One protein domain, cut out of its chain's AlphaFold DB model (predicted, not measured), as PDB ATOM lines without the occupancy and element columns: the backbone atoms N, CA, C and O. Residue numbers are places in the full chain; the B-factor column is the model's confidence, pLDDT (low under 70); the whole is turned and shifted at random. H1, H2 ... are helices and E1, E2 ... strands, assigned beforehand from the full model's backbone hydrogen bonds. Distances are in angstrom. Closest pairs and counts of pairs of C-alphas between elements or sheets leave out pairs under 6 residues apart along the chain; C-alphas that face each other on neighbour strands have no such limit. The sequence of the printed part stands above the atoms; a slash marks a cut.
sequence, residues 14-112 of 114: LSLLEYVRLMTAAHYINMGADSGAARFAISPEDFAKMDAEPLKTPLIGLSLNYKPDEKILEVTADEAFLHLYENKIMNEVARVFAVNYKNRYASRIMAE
ATOM      1  N   LEU A  14      35.236 -13.830  -2.941       85.88
ATOM      2  CA  LEU A  14      34.598 -14.430  -1.762       85.88
ATOM      3  C   LEU A  14      33.064 -14.388  -1.823       85.88
ATOM      4  O   LEU A  14      32.408 -15.393  -1.557       85.88
ATOM      5  N   SER A  15      32.486 -13.252  -2.220       83.81
ATOM      6  CA  SER A  15      31.030 -13.106  -2.351       83.81
ATOM      7  C   SER A  15      30.453 -14.013  -3.443       83.81
ATOM      8  O   SER A  15      29.353 -14.542  -3.281       83.81
ATOM      9  N   LEU A  16      31.201 -14.234  -4.531       86.88
ATOM     10  CA  LEU A  16      30.868 -15.211  -5.575       86.88
ATOM     11  C   LEU A  16      30.844 -16.643  -5.023       86.88
ATOM     12  O   LEU A  16      29.875 -17.371  -5.244       86.88
ATOM     13  N   LEU A  17      31.877 -17.030  -4.271       90.56
ATOM     14  CA  LEU A  17      31.974 -18.358  -3.661       90.56
ATOM     15  C   LEU A  17      30.825 -18.618  -2.673       90.56
ATOM     16  O   LEU A  17      30.205 -19.681  -2.701       90.56
ATOM     17  N   GLU A  18      30.511 -17.641  -1.816       88.31
ATOM     18  CA  GLU A  18      29.385 -17.725  -0.878       88.31
ATOM     19  C   GLU A  18      28.041 -17.834  -1.597       88.31
ATOM     20  O   GLU A  18      27.190 -18.631  -1.198       88.31
ATOM     21  N   TYR A  19      27.854 -17.072  -2.677       87.81
ATOM     22  CA  TYR A  19      26.643 -17.157  -3.479       87.81
ATOM     23  C   TYR A  19      26.462 -18.552  -4.077       87.81
ATOM     24  O   TYR A  19      25.402 -19.156  -3.906       87.81
ATOM     25  N   VAL A  20      27.502 -19.094  -4.718       91.44
ATOM     26  CA  VAL A  20      27.473 -20.453  -5.275       91.44
ATOM     27  C   VAL A  20      27.113 -21.469  -4.193       91.44
ATOM     28  O   VAL A  20      26.233 -22.304  -4.408       91.44
ATOM     29  N   ARG A  21      27.715 -21.362  -3.005       92.56
ATOM     30  CA  ARG A  21      27.423 -22.243  -1.870       92.56
ATOM     31  C   ARG A  21      25.949 -22.206  -1.471       92.56
ATOM     32  O   ARG A  21      25.304 -23.248  -1.385       92.56
ATOM     33  N   LEU A  22      25.423 -21.012  -1.209       89.31
ATOM     34  CA  LEU A  22      24.070 -20.832  -0.682       89.31
ATOM     35  C   LEU A  22      23.002 -21.234  -1.699       89.31
ATOM     36  O   LEU A  22      22.032 -21.896  -1.340       89.31
ATOM     37  N   MET A  23      23.204 -20.890  -2.970       89.81
ATOM     38  CA  MET A  23      22.280 -21.259  -4.041       89.81
ATOM     39  C   MET A  23      22.326 -22.756  -4.351       89.81
ATOM     40  O   MET A  23      21.283 -23.346  -4.621       89.81
ATOM     41  N   THR A  24      23.497 -23.392  -4.250       92.88
ATOM     42  CA  THR A  24      23.617 -24.854  -4.376       92.88
ATOM     43  C   THR A  24      22.896 -25.555  -3.227       92.88
ATOM     44  O   THR A  24      22.135 -26.491  -3.458       92.88
ATOM     45  N   ALA A  25      23.051 -25.069  -1.991       91.31
ATOM     46  CA  ALA A  25      22.288 -25.585  -0.857       91.31
ATOM     47  C   ALA A  25      20.776 -25.426  -1.079       91.31
ATOM     48  O   ALA A  25      20.031 -26.391  -0.939       91.31
ATOM     49  N   ALA A  26      20.319 -24.236  -1.482       89.31
ATOM     50  CA  ALA A  26      18.909 -23.975  -1.759       89.31
ATOM     51  C   ALA A  26      18.344 -24.887  -2.864       89.31
ATOM     52  O   ALA A  26      17.243 -25.408  -2.697       89.31
ATOM     53  N   HIS A  27      19.108 -25.139  -3.933       91.19
ATOM     54  CA  HIS A  27      18.742 -26.081  -4.993       91.19
ATOM     55  C   HIS A  27      18.422 -27.469  -4.426       91.19
ATOM     56  O   HIS A  27      17.303 -27.950  -4.586       91.19
ATOM     57  N   TYR A  28      19.359 -28.082  -3.697       90.81
ATOM     58  CA  TYR A  28      19.165 -29.425  -3.139       90.81
ATOM     59  C   TYR A  28      18.084 -29.480  -2.057       90.81
ATOM     60  O   TYR A  28      17.350 -30.459  -1.955       90.81
ATOM     61  N   ILE A  29      17.931 -28.409  -1.279       88.25
ATOM     62  CA  ILE A  29      16.857 -28.273  -0.291       88.25
ATOM     63  C   ILE A  29      15.470 -28.229  -0.960       88.25
ATOM     64  O   ILE A  29      14.505 -28.753  -0.405       88.25
ATOM     65  N   ASN A  30      15.347 -27.563  -2.111       86.50
ATOM     66  CA  ASN A  30      14.073 -27.378  -2.812       86.50
ATOM     67  C   ASN A  30      13.722 -28.561  -3.717       86.50
ATOM     68  O   ASN A  30      12.555 -28.933  -3.806       86.50
ATOM     69  N   MET A  31      14.725 -29.124  -4.387       88.50
ATOM     70  CA  MET A  31      14.552 -30.099  -5.463       88.50
ATOM     71  C   MET A  31      14.883 -31.537  -5.033       88.50
ATOM     72  O   MET A  31      14.487 -32.476  -5.720       88.50
ATOM     73  N   GLY A  32      15.558 -31.720  -3.892       87.69
ATOM     74  CA  GLY A  32      16.035 -33.012  -3.391       87.69
ATOM     75  C   GLY A  32      17.461 -33.341  -3.846       87.69
ATOM     76  O   GLY A  32      17.958 -32.765  -4.801       87.69
ATOM     77  N   ALA A  33      18.130 -34.280  -3.168       86.81
ATOM     78  CA  ALA A  33      19.526 -34.648  -3.458       86.81
ATOM     79  C   ALA A  33      19.737 -35.213  -4.880       86.81
ATOM     80  O   ALA A  33      20.799 -35.030  -5.471       86.81
ATOM     81  N   ASP A  34      18.706 -35.840  -5.454       88.62
ATOM     82  CA  ASP A  34      18.748 -36.459  -6.786       88.62
ATOM     83  C   ASP A  34      18.459 -35.468  -7.935       88.62
ATOM     84  O   ASP A  34      18.306 -35.873  -9.088       88.62
ATOM     85  N   SER A  35      18.374 -34.161  -7.656       88.81
ATOM     86  CA  SER A  35      17.989 -33.125  -8.630       88.81
ATOM     87  C   SER A  35      19.043 -32.804  -9.696       88.81
ATOM     88  O   SER A  35      18.799 -31.976 -10.578       88.81
ATOM     89  N   GLY A  36      20.208 -33.449  -9.636       91.94
ATOM     90  CA  GLY A  36      21.348 -33.146 -10.494       91.94
ATOM     91  C   GLY A  36      22.157 -31.952  -9.987       91.94
ATOM     92  O   GLY A  36      22.206 -31.684  -8.789       91.94
ATOM     93  N   ALA A  37      22.867 -31.274 -10.890       95.19
ATOM     94  CA  ALA A  37      23.736 -30.152 -10.540       95.19
ATOM     95  C   ALA A  37      22.964 -28.829 -10.450       95.19
ATOM     96  O   ALA A  37      22.145 -28.511 -11.320       95.19
ATOM     97  N   ALA A  38      23.320 -27.996  -9.471       94.75
ATOM     98  CA  ALA A  38      22.954 -26.587  -9.487       94.75
ATOM     99  C   ALA A  38      23.693 -25.890 -10.643       94.75
ATOM    100  O   ALA A  38      24.894 -26.085 -10.832       94.75
ATOM    101  N   ARG A  39      22.974 -25.084 -11.430       95.38
ATOM    102  CA  ARG A  39      23.510 -24.413 -12.624       95.38
ATOM    103  C   ARG A  39      23.562 -22.909 -12.438       95.38
ATOM    104  O   ARG A  39      22.585 -22.307 -11.989       95.38
ATOM    105  N   PHE A  40      24.683 -22.315 -12.830       93.50
ATOM    106  CA  PHE A  40      24.942 -20.886 -12.727       93.50
ATOM    107  C   PHE A  40      25.428 -20.331 -14.063       93.50
ATOM    108  O   PHE A  40      26.470 -20.752 -14.561       93.50
ATOM    109  N   ALA A  41      24.726 -19.342 -14.607       93.25
ATOM    110  CA  ALA A  41      25.248 -18.516 -15.687       93.25
ATOM    111  C   ALA A  41      26.300 -17.556 -15.115       93.25
ATOM    112  O   ALA A  41      25.969 -16.698 -14.291       93.25
ATOM    113  N   ILE A  42      27.559 -17.726 -15.525       90.62
ATOM    114  CA  ILE A  42      28.716 -16.971 -15.026       90.62
ATOM    115  C   ILE A  42      29.702 -16.679 -16.166       90.62
ATOM    116  O   ILE A  42      30.035 -17.546 -16.981       90.62
ATOM    117  N   SER A  43      30.180 -15.434 -16.235       90.62
ATOM    118  CA  SER A  43      31.160 -15.029 -17.247       90.62
ATOM    119  C   SER A  43      32.516 -15.734 -17.033       90.62
ATOM    120  O   SER A  43      32.857 -16.064 -15.895       90.62
ATOM    121  N   PRO A  44      33.332 -15.934 -18.088       92.31
ATOM    122  CA  PRO A  44      34.673 -16.501 -17.926       92.31
ATOM    123  C   PRO A  44      35.574 -15.672 -17.002       92.31
ATOM    124  O   PRO A  44      36.392 -16.226 -16.277       92.31
ATOM    125  N   GLU A  45      35.411 -14.346 -17.011       90.31
ATOM    126  CA  GLU A  45      36.174 -13.432 -16.160       90.31
ATOM    127  C   GLU A  45      35.810 -13.610 -14.682       90.31
ATOM    128  O   GLU A  45      36.694 -13.707 -13.832       90.31
ATOM    129  N   ASP A  46      34.517 -13.697 -14.368       88.19
ATOM    130  CA  ASP A  46      34.060 -13.888 -12.992       88.19
ATOM    131  C   ASP A  46      34.376 -15.297 -12.484       88.19
ATOM    132  O   ASP A  46      34.775 -15.450 -11.329       88.19
ATOM    133  N   PHE A  47      34.290 -16.317 -13.350       92.06
ATOM    134  CA  PHE A  47      34.763 -17.660 -13.017       92.06
ATOM    135  C   PHE A  47      36.263 -17.655 -12.713       92.06
ATOM    136  O   PHE A  47      36.663 -18.179 -11.680       92.06
ATOM    137  N   ALA A  48      37.093 -17.011 -13.541       91.88
ATOM    138  CA  ALA A  48      38.533 -16.926 -13.302       91.88
ATOM    139  C   ALA A  48      38.870 -16.179 -11.998       91.88
ATOM    140  O   ALA A  48      39.751 -16.610 -11.259       91.88
ATOM    141  N   LYS A  49      38.150 -15.096 -11.672       89.44
ATOM    142  CA  LYS A  49      38.293 -14.390 -10.384       89.44
ATOM    143  C   LYS A  49      37.943 -15.294  -9.205       89.44
ATOM    144  O   LYS A  49      38.691 -15.357  -8.234       89.44
ATOM    145  N   MET A  50      36.816 -15.998  -9.299       90.19
ATOM    146  CA  MET A  50      36.373 -16.960  -8.291       90.19
ATOM    147  C   MET A  50      37.376 -18.113  -8.143       90.19
ATOM    148  O   MET A  50      37.669 -18.541  -7.027       90.19
ATOM    149  N   ASP A  51      37.927 -18.609  -9.252       91.19
ATOM    150  CA  ASP A  51      38.880 -19.715  -9.279       91.19
ATOM    151  C   ASP A  51      40.263 -19.321  -8.733       91.19
ATOM    152  O   ASP A  51      40.893 -20.099  -8.020       91.19
ATOM    153  N   ALA A  52      40.679 -18.074  -8.937       91.31
ATOM    154  CA  ALA A  52      41.925 -17.538  -8.396       91.31
ATOM    155  C   ALA A  52      41.880 -17.214  -6.888       91.31
ATOM    156  O   ALA A  52      42.931 -16.979  -6.292       91.31
ATOM    157  N   GLU A  53      40.700 -17.184  -6.256       92.06
ATOM    158  CA  GLU A  53      40.555 -16.861  -4.828       92.06
ATOM    159  C   GLU A  53      41.221 -17.917  -3.927       92.06
ATOM    160  O   GLU A  53      40.782 -19.071  -3.932       92.06
ATOM    161  N   PRO A  54      42.241 -17.568  -3.120       90.06
ATOM    162  CA  PRO A  54      42.923 -18.528  -2.251       90.06
ATOM    163  C   PRO A  54      42.027 -19.105  -1.145       90.06
ATOM    164  O   PRO A  54      42.221 -20.248  -0.725       90.06
ATOM    165  N   LEU A  55      41.042 -18.346  -0.658       90.31
ATOM    166  CA  LEU A  55      40.153 -18.779   0.418       90.31
ATOM    167  C   LEU A  55      38.958 -19.572  -0.131       90.31
ATOM    168  O   LEU A  55      37.845 -19.073  -0.284       90.31
ATOM    169  N   LYS A  56      39.185 -20.866  -0.372       89.75
ATOM    170  CA  LYS A  56      38.194 -21.802  -0.933       89.75
ATOM    171  C   LYS A  56      37.231 -22.426   0.079       89.75
ATOM    172  O   LYS A  56      36.423 -23.267  -0.304       89.75
ATOM    173  N   THR A  57      37.277 -22.030   1.352       89.06
ATOM    174  CA  THR A  57      36.434 -22.595   2.424       89.06
ATOM    175  C   THR A  57      34.942 -22.700   2.059       89.06
ATOM    176  O   THR A  57      34.346 -23.738   2.358       89.06
ATOM    177  N   PRO A  58      34.316 -21.719   1.370       89.31
ATOM    178  CA  PRO A  58      32.911 -21.839   0.978       89.31
ATOM    179  C   PRO A  58      32.612 -22.994   0.008       89.31
ATOM    180  O   PRO A  58      31.470 -23.445  -0.028       89.31
ATOM    181  N   LEU A  59      33.609 -23.499  -0.728       91.75
ATOM    182  CA  LEU A  59      33.465 -24.601  -1.687       91.75
ATOM    183  C   LEU A  59      33.746 -25.986  -1.098       91.75
ATOM    184  O   LEU A  59      33.659 -26.976  -1.817       91.75
ATOM    185  N   ILE A  60      34.084 -26.092   0.191       92.62
ATOM    186  CA  ILE A  60      34.263 -27.402   0.829       92.62
ATOM    187  C   ILE A  60      32.969 -28.209   0.691       92.62
ATOM    188  O   ILE A  60      31.900 -27.730   1.082       92.62
ATOM    189  N   GLY A  61      33.101 -29.423   0.155       94.00
ATOM    190  CA  GLY A  61      31.998 -30.339  -0.135       94.00
ATOM    191  C   GLY A  61      31.262 -30.063  -1.450       94.00
ATOM    192  O   GLY A  61      30.234 -30.679  -1.714       94.00
ATOM    193  N   LEU A  62      31.772 -29.147  -2.284       96.06
ATOM    194  CA  LEU A  62      31.237 -28.841  -3.609       96.06
ATOM    195  C   LEU A  62      32.233 -29.233  -4.704       96.06
ATOM    196  O   LEU A  62      33.427 -28.957  -4.608       96.06
ATOM    197  N   SER A  63      31.725 -29.832  -5.777       96.38
ATOM    198  CA  SER A  63      32.469 -30.080  -7.014       96.38
ATOM    199  C   SER A  63      31.982 -29.134  -8.102       96.38
ATOM    200  O   SER A  63      30.779 -29.016  -8.327       96.38
ATOM    201  N   LEU A  64      32.917 -28.442  -8.751       96.38
ATOM    202  CA  LEU A  64      32.647 -27.399  -9.738       96.38
ATOM    203  C   LEU A  64      33.066 -27.882 -11.130       96.38
ATOM    204  O   LEU A  64      34.182 -28.361 -11.313       96.38
ATOM    205  N   ASN A  65      32.191 -27.701 -12.115       97.19
ATOM    206  CA  ASN A  65      32.444 -28.005 -13.518       97.19
ATOM    207  C   ASN A  65      32.049 -26.804 -14.387       97.19
ATOM    208  O   ASN A  65      30.864 -26.572 -14.635       97.19
ATOM    209  N   TYR A  66      33.033 -26.015 -14.826       97.25
ATOM    210  CA  TYR A  66      32.781 -24.865 -15.692       97.25
ATOM    211  C   TYR A  66      32.822 -25.254 -17.169       97.25
ATOM    212  O   TYR A  66      33.806 -25.807 -17.656       97.25
ATOM    213  N   LYS A  67      31.752 -24.913 -17.886       96.62
ATOM    214  CA  LYS A  67      31.563 -25.117 -19.321       96.62
ATOM    215  C   LYS A  67      31.745 -23.772 -20.038       96.62
ATOM    216  O   LYS A  67      30.783 -23.004 -20.128       96.62
ATOM    217  N   PRO A  68      32.955 -23.452 -20.536       92.38
ATOM    218  CA  PRO A  68      33.270 -22.125 -21.069       92.38
ATOM    219  C   PRO A  68      32.461 -21.764 -22.320       92.38
ATOM    220  O   PRO A  68      32.055 -20.611 -22.460       92.38
ATOM    221  N   ASP A  69      32.167 -22.742 -23.180       94.25
ATOM    222  CA  ASP A  69      31.384 -22.532 -24.407       94.25
ATOM    223  C   ASP A  69      29.929 -22.141 -24.107       94.25
ATOM    224  O   ASP A  69      29.325 -21.349 -24.830       94.25
ATOM    225  N   GLU A  70      29.380 -22.654 -23.003       94.69
ATOM    226  CA  GLU A  70      28.020 -22.357 -22.540       94.69
ATOM    227  C   GLU A  70      27.979 -21.171 -21.563       94.69
ATOM    228  O   GLU A  70      26.914 -20.606 -21.326       94.69
ATOM    229  N   LYS A  71      29.129 -20.775 -20.994       95.06
ATOM    230  CA  LYS A  71      29.240 -19.843 -19.856       95.06
ATOM    231  C   LYS A  71      28.433 -20.308 -18.637       95.06
ATOM    232  O   LYS A  71      27.840 -19.500 -17.919       95.06
ATOM    233  N   ILE A  72      28.432 -21.620 -18.405       95.94
ATOM    234  CA  ILE A  72      27.697 -22.268 -17.318       95.94
ATOM    235  C   ILE A  72      28.666 -22.925 -16.343       95.94
ATOM    236  O   ILE A  72      29.553 -23.671 -16.746       95.94
ATOM    237  N   LEU A  73      28.456 -22.698 -15.052       96.62
ATOM    238  CA  LEU A  73      29.051 -23.471 -13.972       96.62
ATOM    239  C   LEU A  73      28.017 -24.460 -13.430       96.62
ATOM    240  O   LEU A  73      26.954 -24.061 -12.957       96.62
ATOM    241  N   GLU A  74      28.344 -25.745 -13.488       97.12
ATOM    242  CA  GLU A  74      27.612 -26.813 -12.809       97.12
ATOM    243  C   GLU A  74      28.271 -27.114 -11.467       97.12
ATOM    244  O   GLU A  74      29.494 -27.242 -11.384       97.12
ATOM    245  N   VAL A  75      27.458 -27.221 -10.417       96.94
ATOM    246  CA  VAL A  75      27.929 -27.467  -9.055       96.94
ATOM    247  C   VAL A  75      27.156 -28.617  -8.440       96.94
ATOM    248  O   VAL A  75      25.925 -28.590  -8.396       96.94
ATOM    249  N   THR A  76      27.883 -29.617  -7.948       96.38
ATOM    250  CA  THR A  76      27.315 -30.745  -7.205       96.38
ATOM    251  C   THR A  76      27.813 -30.763  -5.771       96.38
ATOM    252  O   THR A  76      28.954 -30.385  -5.510       96.38
ATOM    253  N   ALA A  77      26.968 -31.213  -4.848       95.50
ATOM    254  CA  ALA A  77      27.305 -31.348  -3.434       95.50
ATOM    255  C   ALA A  77      27.626 -32.804  -3.068       95.50
ATOM    256  O   ALA A  77      27.002 -33.725  -3.594       95.50
ATOM    257  N   ASP A  78      28.584 -33.003  -2.165       95.12
ATOM    258  CA  ASP A  78      28.818 -34.297  -1.526       95.12
ATOM    259  C   ASP A  78      27.864 -34.539  -0.339       95.12
ATOM    260  O   ASP A  78      27.120 -33.655   0.096       95.12
ATOM    261  N   GLU A  79      27.887 -35.758   0.206       92.00
ATOM    262  CA  GLU A  79      27.023 -36.147   1.328       92.00
ATOM    263  C   GLU A  79      27.258 -35.294   2.585       92.00
ATOM    264  O   GLU A  79      26.308 -34.951   3.289       92.00
ATOM    265  N   ALA A  80      28.506 -34.906   2.864       90.25
ATOM    266  CA  ALA A  80      28.842 -34.109   4.041       90.25
ATOM    267  C   ALA A  80      28.263 -32.689   3.945       90.25
ATOM    268  O   ALA A  80      27.760 -32.147   4.935       90.25
ATOM    269  N   PHE A  81      28.293 -32.098   2.750       92.25
ATOM    270  CA  PHE A  81      27.658 -30.823   2.467       92.25
ATOM    271  C   PHE A  81      26.146 -30.918   2.637       92.25
ATOM    272  O   PHE A  81      25.562 -30.086   3.326       92.25
ATOM    273  N   LEU A  82      25.507 -31.933   2.052       90.62
ATOM    274  CA  LEU A  82      24.058 -32.114   2.161       90.62
ATOM    275  C   LEU A  82      23.622 -32.276   3.624       90.62
ATOM    276  O   LEU A  82      22.702 -31.586   4.067       90.62
ATOM    277  N   HIS A  83      24.351 -33.081   4.402       88.94
ATOM    278  CA  HIS A  83      24.070 -33.300   5.821       88.94
ATOM    279  C   HIS A  83      24.141 -32.009   6.655       88.94
ATOM    280  O   HIS A  83      23.326 -31.796   7.554       88.94
ATOM    281  N   LEU A  84      25.051 -31.081   6.328       86.25
ATOM    282  CA  LEU A  84      25.123 -29.770   6.990       86.25
ATOM    283  C   LEU A  84      23.803 -28.983   6.883       86.25
ATOM    284  O   LEU A  84      23.441 -28.247   7.804       86.25
ATOM    285  N   TYR A  85      23.085 -29.136   5.768       84.19
ATOM    286  CA  TYR A  85      21.855 -28.404   5.460       84.19
ATOM    287  C   TYR A  85      20.562 -29.175   5.785       84.19
ATOM    288  O   TYR A  85      19.469 -28.612   5.656       84.19
ATOM    289  N   GLU A  86      20.664 -30.406   6.302       79.50
ATOM    290  CA  GLU A  86      19.555 -31.092   6.988       79.50
ATOM    291  C   GLU A  86      19.176 -30.374   8.294       79.50
ATOM    292  O   GLU A  86      18.037 -30.437   8.763       79.50
ATOM    293  N   ASN A  87      20.120 -29.627   8.877       80.81
ATOM    294  CA  ASN A  87      19.863 -28.776  10.027       80.81
ATOM    295  C   ASN A  87      18.877 -27.648   9.668       80.81
ATOM    296  O   ASN A  87      19.152 -26.809   8.810       80.81
ATOM    297  N   LYS A  88      17.757 -27.567  10.400       75.62
ATOM    298  CA  LYS A  88      16.678 -26.590  10.162       75.62
ATOM    299  C   LYS A  88      17.144 -25.126  10.144       75.62
ATOM    300  O   LYS A  88      16.598 -24.335   9.384       75.62
ATOM    301  N   ILE A  89      18.144 -24.759  10.949       76.69
ATOM    302  CA  ILE A  89      18.691 -23.393  10.983       76.69
ATOM    303  C   ILE A  89      19.480 -23.116   9.704       76.69
ATOM    304  O   ILE A  89      19.267 -22.093   9.063       76.69
ATOM    305  N   MET A  90      20.356 -24.039   9.302       75.44
ATOM    306  CA  MET A  90      21.148 -23.897   8.076       75.44
ATOM    307  C   MET A  90      20.265 -23.906   6.827       75.44
ATOM    308  O   MET A  90      20.536 -23.170   5.880       75.44
ATOM    309  N   ASN A  91      19.181 -24.684   6.852       78.06
ATOM    310  CA  ASN A  91      18.160 -24.696   5.813       78.06
ATOM    311  C   ASN A  91      17.493 -23.320   5.660       78.06
ATOM    312  O   ASN A  91      17.444 -22.770   4.561       78.06
ATOM    313  N   GLU A  92      17.041 -22.735   6.773       78.56
ATOM    314  CA  GLU A  92      16.397 -21.419   6.781       78.56
ATOM    315  C   GLU A  92      17.363 -20.312   6.342       78.56
ATOM    316  O   GLU A  92      17.014 -19.472   5.513       78.56
ATOM    317  N   VAL A  93      18.610 -20.349   6.826       77.50
ATOM    318  CA  VAL A  93      19.669 -19.430   6.388       77.50
ATOM    319  C   VAL A  93      19.867 -19.532   4.876       77.50
ATOM    320  O   VAL A  93      19.844 -18.509   4.197       77.50
ATOM    321  N   ALA A  94      19.996 -20.741   4.321       76.88
ATOM    322  CA  ALA A  94      20.154 -20.923   2.879       76.88
ATOM    323  C   ALA A  94      18.963 -20.352   2.094       76.88
ATOM    324  O   ALA A  94      19.171 -19.619   1.130       76.88
ATOM    325  N   ARG A  95      17.723 -20.607   2.532       75.25
ATOM    326  CA  ARG A  95      16.504 -20.104   1.873       75.25
ATOM    327  C   ARG A  95      16.415 -18.576   1.885       75.25
ATOM    328  O   ARG A  95      16.177 -17.970   0.843       75.25
ATOM    329  N   VAL A  96      16.629 -17.946   3.041       77.69
ATOM    330  CA  VAL A  96      16.521 -16.485   3.192       77.69
ATOM    331  C   VAL A  96      17.645 -15.771   2.443       77.69
ATOM    332  O   VAL A  96      17.404 -14.798   1.724       77.69
ATOM    333  N   PHE A  97      18.881 -16.258   2.570       71.38
ATOM    334  CA  PHE A  97      20.016 -15.640   1.892       71.38
ATOM    335  C   PHE A  97      19.979 -15.851   0.381       71.38
ATOM    336  O   PHE A  97      20.340 -14.926  -0.343       71.38
ATOM    337  N   ALA A  98      19.481 -16.993  -0.106       70.75
ATOM    338  CA  ALA A  98      19.296 -17.228  -1.537       70.75
ATOM    339  C   ALA A  98      18.411 -16.148  -2.178       70.75
ATOM    340  O   ALA A  98      18.770 -15.597  -3.218       70.75
ATOM    341  N   VAL A  99      17.304 -15.766  -1.533       72.25
ATOM    342  CA  VAL A  99      16.424 -14.691  -2.028       72.25
ATOM    343  C   VAL A  99      17.147 -13.341  -2.049       72.25
ATOM    344  O   VAL A  99      17.115 -12.631  -3.058       72.25
ATOM    345  N   ASN A 100      17.837 -12.994  -0.961       68.31
ATOM    346  CA  ASN A 100      18.528 -11.708  -0.842       68.31
ATOM    347  C   ASN A 100      19.696 -11.577  -1.831       68.31
ATOM    348  O   ASN A 100      19.858 -10.535  -2.469       68.31
ATOM    349  N   TYR A 101      20.496 -12.631  -1.990       67.44
ATOM    350  CA  TYR A 101      21.656 -12.620  -2.873       67.44
ATOM    351  C   TYR A 101      21.263 -12.739  -4.347       67.44
ATOM    352  O   TYR A 101      21.883 -12.078  -5.179       67.44
ATOM    353  N   LYS A 102      20.211 -13.505  -4.682       67.69
ATOM    354  CA  LYS A 102      19.688 -13.578  -6.056       67.69
ATOM    355  C   LYS A 102      19.360 -12.184  -6.579       67.69
ATOM    356  O   LYS A 102      19.804 -11.819  -7.659       67.69
ATOM    357  N   ASN A 103      18.658 -11.373  -5.788       69.81
ATOM    358  CA  ASN A 103      18.311 -10.006  -6.186       69.81
ATOM    359  C   ASN A 103      19.535  -9.086  -6.288       69.81
ATOM    360  O   ASN A 103      19.575  -8.213  -7.151       69.81
ATOM    361  N   ARG A 104      20.538  -9.282  -5.426       68.06
ATOM    362  CA  ARG A 104      21.746  -8.449  -5.397       68.06
ATOM    363  C   ARG A 104      22.696  -8.727  -6.563       68.06
ATOM    364  O   ARG A 104      23.361  -7.802  -7.021       68.06
ATOM    365  N   TYR A 105      22.760  -9.971  -7.039       68.56
ATOM    366  CA  TYR A 105      23.798 -10.418  -7.974       68.56
ATOM    367  C   TYR A 105      23.283 -10.953  -9.311       68.56
ATOM    368  O   TYR A 105      24.092 -11.353 -10.146       68.56
ATOM    369  N   ALA A 106      21.971 -10.878  -9.565       67.88
ATOM    370  CA  ALA A 106      21.353 -11.303 -10.826       67.88
ATOM    371  C   ALA A 106      21.986 -10.683 -12.086       67.88
ATOM    372  O   ALA A 106      21.927 -11.288 -13.151       67.88
ATOM    373  N   SER A 107      22.601  -9.498 -11.986       70.12
ATOM    374  CA  SER A 107      23.292  -8.844 -13.106       70.12
ATOM    375  C   SER A 107      24.680  -9.420 -13.421       70.12
ATOM    376  O   SER A 107      25.230  -9.085 -14.467       70.12
ATOM    377  N   ARG A 108      25.254 -10.258 -12.543       68.44
ATOM    378  CA  ARG A 108      26.606 -10.834 -12.696       68.44
ATOM    379  C   ARG A 108      26.631 -12.363 -12.683       68.44
ATOM    380  O   ARG A 108      27.353 -12.957 -13.475       68.44
ATOM    381  N   ILE A 109      25.839 -13.002 -11.820       73.06
ATOM    382  CA  ILE A 109      25.716 -14.462 -11.758       73.06
ATOM    383  C   ILE A 109      24.268 -14.871 -11.484       73.06
ATOM    384  O   ILE A 109      23.648 -14.465 -10.498       73.06
ATOM    385  N   MET A 110      23.716 -15.708 -12.356       79.62
ATOM    386  CA  MET A 110      22.320 -16.131 -12.263       79.62
ATOM    387  C   MET A 110      22.243 -17.634 -12.037       79.62
ATOM    388  O   MET A 110      22.709 -18.408 -12.866       79.62
ATOM    389  N   ALA A 111      21.645 -18.048 -10.920       77.88
ATOM    390  CA  ALA A 111      21.314 -19.450 -10.709       77.88
ATOM    391  C   ALA A 111      20.073 -19.801 -11.548       77.88
ATOM    392  O   ALA A 111      19.051 -19.118 -11.442       77.88
ATOM    393  N   GLU A 112      20.166 -20.830 -12.390       78.69
ATOM    394  CA  GLU A 112      19.125 -21.156 -13.377       78.69
ATOM    395  C   GLU A 112      17.972 -21.978 -12.774       78.69
ATOM    396  O   GLU A 112      16.830 -21.815 -13.192       78.69
TER     397      GLU A 112
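Overview. This is residues 14 to 112 of the 114 residues of an uncharacterized protein of Alphaproteobacteria bacterium (UniProt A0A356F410). A twisted sheet of four strands has the long helix H1 packed on one face, and a second long helix, H4, crosses H1. The short helix H2 sits near the first end of H1, over the same face, and H3 sits by residues 25 to 29 of H1. The printed part has 99 residues, with four named helices and four named strands in the order H1 E1 H2 E2 E3 H3 H4 E4; the sheet runs E2 E3 E1 E4, antiparallel throughout, and the class is mixed, helices and strands. The whole is compact, with a radius of gyration of the C-alphas of 12.6 A and spans of 35 by 26 by 25 A.

Along the chain. Find C-alpha 14 at (34.598, -14.430, -1.762); from there H1, residues 14 to 31, runs 25.7 A to C-alpha 31 at (14.552, -30.099, -5.463). Next come E1, residues 38 to 42, 12.5 A, and H2, residues 44 to 52, 12.0 A. E2, residues 62 to 67, 16.2 A, and E3, residues 72 to 77, 16.6 A, form a hairpin. H3, residues 79 to 86, covers 10.6 A, and H4, residues 88 to 105, covers 25.3 A with a kink of 28 degrees near residue 99. E4, residues 109 to 111, 6.7 A, ends at C-alpha 111 at (21.314, -19.450, -10.709).

Arrangement. Look first at H1, the hub, which is on the sheet; the C-alphas of Thr 24 and Ala 38 are its closest to E1, 5.4 A. H1 and H4 touch, closest at the C-alphas of Leu 22 and Ala 94, 5.3 A, at a steep tilt of 58 degrees, opposite ways. H1 touches H3 with residues 25 to 29 alone, closest at the C-alphas of Ala 25 and Tyr 85, 6.9 A. H1 and H2 only just touch, only at their ends, with 3 pairs of C-alphas within 8 A, the closest being Leu 16 and Met 50, 6.4 A. H1 and H2 lie on the same face of the sheet, two layers, helices on one face of a sheet. In the sheet, N 65 and O 74 of E2 and E3 are 2.8 A apart, N 40 and O 73 of E1 and E3 2.9 A, and N 41 and O 110 of E1 and E4 2.8 A, within hydrogen-bond range. E1, H2, E2 and E3, H3 H4, E4 are split strand-helix-strand units, two strands running the same way with another between them, each with a right-handed crossover. Every O i to N i+4 pair is within hydrogen-bond range in H1, H2 and H4; in H3 it is 3 of 4.

Size, cuts and confidence. The C-alphas farthest apart, those of Asp 69 and Lys 88, are 37.8 A apart. The printed part has no cut, and no link is long. Mean pLDDT of the printed part is 86.7; residues 100 to 106 and residue 108 are under 70.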